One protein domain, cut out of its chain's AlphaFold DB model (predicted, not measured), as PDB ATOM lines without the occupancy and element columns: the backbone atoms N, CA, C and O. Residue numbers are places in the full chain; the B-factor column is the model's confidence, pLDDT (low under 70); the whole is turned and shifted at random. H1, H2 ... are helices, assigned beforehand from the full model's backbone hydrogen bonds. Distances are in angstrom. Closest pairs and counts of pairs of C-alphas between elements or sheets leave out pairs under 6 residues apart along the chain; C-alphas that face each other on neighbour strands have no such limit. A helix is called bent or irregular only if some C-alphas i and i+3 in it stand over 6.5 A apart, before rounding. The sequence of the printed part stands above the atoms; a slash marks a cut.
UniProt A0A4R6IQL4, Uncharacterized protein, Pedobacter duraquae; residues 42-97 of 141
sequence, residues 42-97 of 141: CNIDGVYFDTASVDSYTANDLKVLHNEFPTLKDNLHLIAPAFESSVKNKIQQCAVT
ATOM      1  N   CYS A  42     -10.074  16.109  -2.972       71.38
ATOM      2  CA  CYS A  42      -9.560  14.998  -2.170       71.38
ATOM      3  C   CYS A  42     -10.580  14.340  -1.211       71.38
ATOM      4  O   CYS A  42     -10.228  14.014  -0.078       71.38
ATOM      5  N   ASN A  43     -11.819  14.070  -1.650       74.00
ATOM      6  CA  ASN A  43     -12.797  13.329  -0.842       74.00
ATOM      7  C   ASN A  43     -12.355  11.870  -0.598       74.00
ATOM      8  O   ASN A  43     -12.702  10.950  -1.340       74.00
ATOM      9  N   ILE A  44     -11.592  11.660   0.477       75.19
ATOM     10  CA  ILE A  44     -11.062  10.347   0.869       75.19
ATOM     11  C   ILE A  44     -12.183   9.403   1.301       75.19
ATOM     12  O   ILE A  44     -12.101   8.193   1.091       75.19
ATOM     13  N   ASP A  45     -13.230   9.935   1.928       74.50
ATOM     14  CA  ASP A  45     -14.307   9.108   2.467       74.50
ATOM     15  C   ASP A  45     -15.174   8.518   1.337       74.50
ATOM     16  O   ASP A  45     -15.751   7.446   1.513       74.50
ATOM     17  N   GLY A  46     -15.159   9.144   0.154       71.88
ATOM     18  CA  GLY A  46     -15.745   8.641  -1.089       71.88
ATOM     19  C   GLY A  46     -14.923   7.577  -1.827       71.88
ATOM     20  O   GLY A  46     -15.347   7.133  -2.889       71.88
ATOM     21  N   VAL A  47     -13.768   7.151  -1.300       72.19
ATOM     22  CA  VAL A  47     -13.021   6.013  -1.857       72.19
ATOM     23  C   VAL A  47     -13.740   4.719  -1.487       72.19
ATOM     24  O   VAL A  47     -13.807   4.365  -0.304       72.19
ATOM     25  N   TYR A  48     -14.240   4.019  -2.503       70.38
ATOM     26  CA  TYR A  48     -14.843   2.694  -2.394       70.38
ATOM     27  C   TYR A  48     -14.298   1.770  -3.481       70.38
ATOM     28  O   TYR A  48     -13.882   2.222  -4.551       70.38
ATOM     29  N   PHE A  49     -14.280   0.471  -3.201       68.94
ATOM     30  CA  PHE A  49     -13.839  -0.535  -4.155       68.94
ATOM     31  C   PHE A  49     -15.026  -1.015  -4.997       68.94
ATOM     32  O   PHE A  49     -15.843  -1.812  -4.532       68.94
ATOM     33  N   ASP A  50     -15.138  -0.523  -6.234       68.31
ATOM     34  CA  ASP A  50     -16.164  -0.997  -7.166       68.31
ATOM     35  C   ASP A  50     -15.732  -2.304  -7.839       68.31
ATOM     36  O   ASP A  50     -14.835  -2.344  -8.679       68.31
ATOM     37  N   THR A  51     -16.404  -3.397  -7.488       63.56
ATOM     38  CA  THR A  51     -16.184  -4.707  -8.112       63.56
ATOM     39  C   THR A  51     -16.977  -4.906  -9.407       63.56
ATOM     40  O   THR A  51     -16.735  -5.877 -10.121       63.56
ATOM     41  N   ALA A  52     -17.966  -4.051  -9.687       63.72
ATOM     42  CA  ALA A  52     -18.889  -4.173 -10.815       63.72
ATOM     43  C   ALA A  52     -18.427  -3.386 -12.050       63.72
ATOM     44  O   ALA A  52     -18.663  -3.835 -13.174       63.72
ATOM     45  N   SER A  53     -17.748  -2.251 -11.860       63.97
ATOM     46  CA  SER A  53     -17.121  -1.486 -12.940       63.97
ATOM     47  C   SER A  53     -15.624  -1.308 -12.681       63.97
ATOM     48  O   SER A  53     -15.172  -0.406 -11.987       63.97
ATOM     49  N   VAL A  54     -14.834  -2.227 -13.234       66.06
ATOM     50  CA  VAL A  54     -13.372  -2.160 -13.175       66.06
ATOM     51  C   VAL A  54     -12.826  -1.637 -14.492       66.06
ATOM     52  O   VAL A  54     -13.106  -2.184 -15.561       66.06
ATOM     53  N   ASP A  55     -12.041  -0.565 -14.416       74.19
ATOM     54  CA  ASP A  55     -11.263  -0.096 -15.555       74.19
ATOM     55  C   ASP A  55     -10.148  -1.098 -15.916       74.19
ATOM     56  O   ASP A  55      -9.910  -2.102 -15.234       74.19
ATOM     57  N   SER A  56      -9.456  -0.857 -17.032       74.06
ATOM     58  CA  SER A  56      -8.411  -1.770 -17.512       74.06
ATOM     59  C   SER A  56      -7.237  -1.919 -16.541       74.06
ATOM     60  O   SER A  56      -6.589  -2.965 -16.547       74.06
ATOM     61  N   TYR A  57      -6.964  -0.894 -15.729       66.81
ATOM     62  CA  TYR A  57      -5.887  -0.906 -14.741       66.81
ATOM     63  C   TYR A  57      -6.266  -1.805 -13.566       66.81
ATOM     64  O   TYR A  57      -5.571  -2.775 -13.277       66.81
ATOM     65  N   THR A  58      -7.452  -1.591 -13.003       68.62
ATOM     66  CA  THR A  58      -7.998  -2.384 -11.899       68.62
ATOM     67  C   THR A  58      -8.194  -3.846 -12.305       68.62
ATOM     68  O   THR A  58      -7.905  -4.761 -11.537       68.62
ATOM     69  N   ALA A  59      -8.624  -4.103 -13.545       71.94
ATOM     70  CA  ALA A  59      -8.726  -5.460 -14.076       71.94
ATOM     71  C   ALA A  59      -7.360  -6.164 -14.184       71.94
ATOM     72  O   ALA A  59      -7.294  -7.390 -14.076       71.94
ATOM     73  N   ASN A  60      -6.278  -5.415 -14.416       71.75
ATOM     74  CA  ASN A  60      -4.925  -5.958 -14.422       71.75
ATOM     75  C   ASN A  60      -4.436  -6.247 -12.998       71.75
ATOM     76  O   ASN A  60      -3.950  -7.347 -12.745       71.75
ATOM     77  N   ASP A  61      -4.664  -5.327 -12.063       70.06
ATOM     78  CA  ASP A  61      -4.315  -5.507 -10.649       70.06
ATOM     79  C   ASP A  61      -5.037  -6.723 -10.052       70.06
ATOM     80  O   ASP A  61      -4.427  -7.560  -9.390       70.06
ATOM     81  N   LEU A  62      -6.319  -6.908 -10.378       71.12
ATOM     82  CA  LEU A  62      -7.087  -8.088  -9.971       71.12
ATOM     83  C   LEU A  62      -6.531  -9.399 -10.542       71.12
ATOM     84  O   LEU A  62      -6.626 -10.433  -9.883       71.12
ATOM     85  N   LYS A  63      -5.952  -9.388 -11.750       75.81
ATOM     86  CA  LYS A  63      -5.295 -10.576 -12.323       75.81
ATOM     87  C   LYS A  63      -3.998 -10.901 -11.596       75.81
ATOM     88  O   LYS A  63      -3.765 -12.072 -11.319       75.81
ATOM     89  N   VAL A  64      -3.182  -9.890 -11.287       74.31
ATOM     90  CA  VAL A  64      -1.955 -10.061 -10.491       74.31
ATOM     91  C   VAL A  64      -2.312 -10.641  -9.124       74.31
ATOM     92  O   VAL A  64      -1.843 -11.723  -8.780       74.31
ATOM     93  N   LEU A  65      -3.262 -10.015  -8.422       70.81
ATOM     94  CA  LEU A  65      -3.744 -10.479  -7.121       70.81
ATOM     95  C   LEU A  65      -4.316 -11.897  -7.172       70.81
ATOM     96  O   LEU A  65      -4.076 -12.682  -6.263       70.81
ATOM     97  N   HIS A  66      -5.062 -12.255  -8.220       73.75
ATOM     98  CA  HIS A  66      -5.587 -13.612  -8.365       73.75
ATOM     99  C   HIS A  66      -4.485 -14.647  -8.617       73.75
ATOM    100  O   HIS A  66      -4.572 -15.761  -8.107       73.75
ATOM    101  N   ASN A  67      -3.455 -14.298  -9.389       77.88
ATOM    102  CA  ASN A  67      -2.338 -15.199  -9.656       77.88
ATOM    103  C   ASN A  67      -1.494 -15.438  -8.401       77.88
ATOM    104  O   ASN A  67      -1.089 -16.571  -8.147       77.88
ATOM    105  N   GLU A  68      -1.250 -14.393  -7.612       78.44
ATOM    106  CA  GLU A  68      -0.494 -14.497  -6.359       78.44
ATOM    107  C   GLU A  68      -1.312 -15.127  -5.233       78.44
ATOM    108  O   GLU A  68      -0.785 -15.877  -4.409       78.44
ATOM    109  N   PHE A  69      -2.622 -14.883  -5.231       77.62
ATOM    110  CA  PHE A  69      -3.541 -15.364  -4.212       77.62
ATOM    111  C   PHE A  69      -4.804 -15.965  -4.864       77.62
ATOM    112  O   PHE A  69      -5.856 -15.329  -4.947       77.62
ATOM    113  N   PRO A  70      -4.767 -17.235  -5.295       74.38
ATOM    114  CA  PRO A  70      -5.872 -17.855  -6.037       74.38
ATOM    115  C   PRO A  70      -7.213 -17.879  -5.285       74.38
ATOM    116  O   PRO A  70      -8.274 -17.794  -5.904       74.38
ATOM    117  N   THR A  71      -7.177 -17.938  -3.951       73.56
ATOM    118  CA  THR A  71      -8.353 -18.004  -3.062       73.56
ATOM    119  C   THR A  71      -9.011 -16.645  -2.785       73.56
ATOM    120  O   THR A  71     -10.051 -16.585  -2.125       73.56
ATOM    121  N   LEU A  72      -8.434 -15.539  -3.280       69.75
ATOM    122  CA  LEU A  72      -8.931 -14.177  -3.034       69.75
ATOM    123  C   LEU A  72     -10.332 -13.964  -3.638       69.75
ATOM    124  O   LEU A  72     -11.154 -13.241  -3.078       69.75
ATOM    125  N   LYS A  73     -10.624 -14.635  -4.759       67.31
ATOM    126  CA  LYS A  73     -11.874 -14.470  -5.517       67.31
ATOM    127  C   LYS A  73     -13.114 -14.884  -4.719       67.31
ATOM    128  O   LYS A  73     -14.136 -14.210  -4.793       67.31
ATOM    129  N   ASP A  74     -12.992 -15.926  -3.900       70.56
ATOM    130  CA  ASP A  74     -14.081 -16.437  -3.058       70.56
ATOM    131  C   ASP A  74     -14.321 -15.563  -1.814       70.56
ATOM    132  O   ASP A  74     -15.377 -15.622  -1.185       70.56
ATOM    133  N   ASN A  75     -13.357 -14.703  -1.476       71.38
ATOM    134  CA  ASN A  75     -13.363 -13.878  -0.271       71.38
ATOM    135  C   ASN A  75     -13.485 -12.381  -0.567       71.38
ATOM    136  O   ASN A  75     -13.267 -11.577   0.333       71.38
ATOM    137  N   LEU A  76     -13.839 -11.984  -1.798       70.75
ATOM    138  CA  LEU A  76     -13.808 -10.589  -2.271       70.75
ATOM    139  C   LEU A  76     -14.505  -9.591  -1.323       70.75
ATOM    140  O   LEU A  76     -14.012  -8.485  -1.114       70.75
ATOM    141  N   HIS A  77     -15.598 -10.020  -0.687       74.50
ATOM    142  CA  HIS A  77     -16.340  -9.258   0.322       74.50
ATOM    143  C   HIS A  77     -15.523  -8.895   1.582       74.50
ATOM    144  O   HIS A  77     -15.844  -7.918   2.252       74.50
ATOM    145  N   LEU A  78     -14.465  -9.648   1.901       72.81
ATOM    146  CA  LEU A  78     -13.513  -9.373   2.987       72.81
ATOM    147  C   LEU A  78     -12.341  -8.497   2.526       72.81
ATOM    148  O   LEU A  78     -11.789  -7.736   3.319       72.81
ATOM    149  N   ILE A  79     -11.956  -8.593   1.249       74.19
ATOM    150  CA  ILE A  79     -10.824  -7.839   0.691       74.19
ATOM    151  C   ILE A  79     -11.206  -6.396   0.404       74.19
ATOM    152  O   ILE A  79     -10.398  -5.516   0.678       74.19
ATOM    153  N   ALA A  80     -12.414  -6.134  -0.103       75.38
ATOM    154  CA  ALA A  80     -12.833  -4.775  -0.444       75.38
ATOM    155  C   ALA A  80     -12.685  -3.790   0.744       75.38
ATOM    156  O   ALA A  80     -11.980  -2.791   0.580       75.38
ATOM    157  N   PRO A  81     -13.172  -4.085   1.970       79.06
ATOM    158  CA  PRO A  81     -12.965  -3.199   3.122       79.06
ATOM    159  C   PRO A  81     -11.493  -3.050   3.538       79.06
ATOM    160  O   PRO A  81     -11.065  -1.974   3.966       79.06
ATOM    161  N   ALA A  82     -10.703  -4.123   3.429       77.31
ATOM    162  CA  ALA A  82      -9.279  -4.102   3.763       77.31
ATOM    163  C   ALA A  82      -8.475  -3.261   2.758       77.31
ATOM    164  O   ALA A  82      -7.607  -2.481   3.151       77.31
ATOM    165  N   PHE A  83      -8.803  -3.374   1.469       78.56
ATOM    166  CA  PHE A  83      -8.226  -2.572   0.398       78.56
ATOM    167  C   PHE A  83      -8.585  -1.096   0.564       78.56
ATOM    168  O   PHE A  83      -7.687  -0.259   0.589       78.56
ATOM    169  N   GLU A  84      -9.866  -0.774   0.768       80.38
ATOM    170  CA  GLU A  84     -10.309   0.597   1.034       80.38
ATOM    171  C   GLU A  84      -9.572   1.198   2.229       80.38
ATOM    172  O   GLU A  84      -9.048   2.306   2.140       80.38
ATOM    173  N   SER A  85      -9.465   0.453   3.333       82.06
ATOM    174  CA  SER A  85      -8.735   0.897   4.525       82.06
ATOM    175  C   SER A  85      -7.252   1.133   4.229       82.06
ATOM    176  O   SER A  85      -6.683   2.130   4.673       82.06
ATOM    177  N   SER A  86      -6.621   0.254   3.446       81.00
ATOM    178  CA  SER A  86      -5.221   0.385   3.027       81.00
ATOM    179  C   SER A  86      -4.996   1.630   2.164       81.00
ATOM    180  O   SER A  86      -4.095   2.422   2.444       81.00
ATOM    181  N   VAL A  87      -5.847   1.858   1.158       81.19
ATOM    182  CA  VAL A  87      -5.780   3.040   0.285       81.19
ATOM    183  C   VAL A  87      -6.026   4.315   1.083       81.19
ATOM    184  O   VAL A  87      -5.229   5.250   0.991       81.19
ATOM    185  N   LYS A  88      -7.068   4.346   1.922       83.06
ATOM    186  CA  LYS A  88      -7.365   5.491   2.795       83.06
ATOM    187  C   LYS A  88      -6.168   5.806   3.692       83.06
ATOM    188  O   LYS A  88      -5.737   6.955   3.718       83.06
ATOM    189  N   ASN A  89      -5.567   4.805   4.338       83.62
ATOM    190  CA  ASN A  89      -4.377   4.994   5.173       83.62
ATOM    191  C   ASN A  89      -3.180   5.548   4.384       83.62
ATOM    192  O   ASN A  89      -2.488   6.431   4.884       83.62
ATOM    193  N   LYS A  90      -2.939   5.076   3.153       82.81
ATOM    194  CA  LYS A  90      -1.863   5.612   2.300       82.81
ATOM    195  C   LYS A  90      -2.103   7.080   1.953       82.81
ATOM    196  O   LYS A  90      -1.214   7.897   2.164       82.81
ATOM    197  N   ILE A  91      -3.307   7.431   1.496       83.19
ATOM    198  CA  ILE A  91      -3.656   8.820   1.150       83.19
ATOM    199  C   ILE A  91      -3.524   9.731   2.378       83.19
ATOM    200  O   ILE A  91      -2.995  10.834   2.270       83.19
ATOM    201  N   GLN A  92      -3.935   9.260   3.558       81.44
ATOM    202  CA  GLN A  92      -3.784   9.990   4.821       81.44
ATOM    203  C   GLN A  92      -2.326  10.231   5.229       81.44
ATOM    204  O   GLN A  92      -2.066  11.128   6.025       81.44
ATOM    205  N   GLN A  93      -1.379   9.443   4.728       83.56
ATOM    206  CA  GLN A  93       0.051   9.638   4.982       83.56
ATOM    207  C   GLN A  93       0.724  10.496   3.907       83.56
ATOM    208  O   GLN A  93       1.873  10.906   4.075       83.56
ATOM    209  N   CYS A  94       0.028  10.791   2.810       85.00
ATOM    210  CA  CYS A  94       0.516  11.698   1.788       85.00
ATOM    211  C   CYS A  94       0.298  13.158   2.194       85.00
ATOM    212  O   CYS A  94      -0.602  13.507   2.957       85.00
ATOM    213  N   ALA A  95       1.113  14.033   1.614       85.56
ATOM    214  CA  ALA A  95       0.916  15.469   1.667       85.56
ATOM    215  C   ALA A  95       0.880  15.988   0.230       85.56
ATOM    216  O   ALA A  95       1.707  15.601  -0.596       85.56
ATOM    217  N   VAL A  96      -0.086  16.848  -0.076       85.88
ATOM    218  CA  VAL A  96      -0.320  17.341  -1.437       85.88
ATOM    219  C   VAL A  96      -0.324  18.863  -1.461       85.88
ATOM    220  O   VAL A  96      -0.606  19.532  -0.465       85.88
ATOM    221  N   THR A  97       0.017  19.435  -2.609       87.00
ATOM    222  CA  THR A  97      -0.082  20.873  -2.843       87.00
ATOM    223  C   THR A  97      -0.659  21.096  -4.230       87.00
ATOM    224  O   THR A  97      -0.203  20.496  -5.200       87.00
TER     225      THR A  97
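What this domain is: This is residues 42 to 97 of the 141 residues of an uncharacterized protein of Pedobacter duraquae (UniProt A0A4R6IQL4). A long helix, H2, sharply kinked near its first end, makes a V with the shorter helix H1, the two joined at a corner. The unnamed stretch 42 to 55 comes back from H1 beside the later part of H2, and residues 66 to 71, at the corner, stick out. The printed part has 56 residues with two named helices, H1 then H2, and no named strand; its class is all helix. It is only just loose, close to compact, with a radius of gyration of the C-alphas of 12.7 A, and elongated, spanning 38 by 22 by 20 A.

How they stand to each other: Begin with H2, residues 70 to 93, and look near residue 77 for its kink of 94 degrees. H2 is irregular: C-alphas 74 and 77 are 8.3 A apart, and its line is a rough one. Go back along the chain to H1, residues 56 to 68, where you find a steep tilt of 61 degrees to H2, opposite ways. The two only just touch, and only at the corner by their link, with 3 pairs of C-alphas within 8 A. H1 touches H2 with residues 65 to 66 alone, and H2 touches H1 with residues 72 to 73 alone; the closest C-alphas of the two, those of His 66 and Leu 72, are 6.3 A apart. In H1 every O i to N i+4 pair is within hydrogen-bond range; in H2 14 of 20 are.

Where its parts are: Find C-alpha 70 at (-5.872, -17.855, -6.037); from there H2 runs to C-alpha 93 at (0.051, 9.638, 4.982), 30.2 A away. H1 begins at C-alpha 56, at (-8.411, -1.770, -17.512), and measures 18.7 A to C-alpha 68.

The domain as a whole: Look at Asp 74 and Thr 97 for the two C-alphas farthest apart, 39.9 A. The link from H1 to H2 is tight, with 1 residue, and the printed part has no cut. Mean pLDDT of the printed part is 74.9; look for values under 70 at residues 49 to 54, 57 to 58 and 72 to 73.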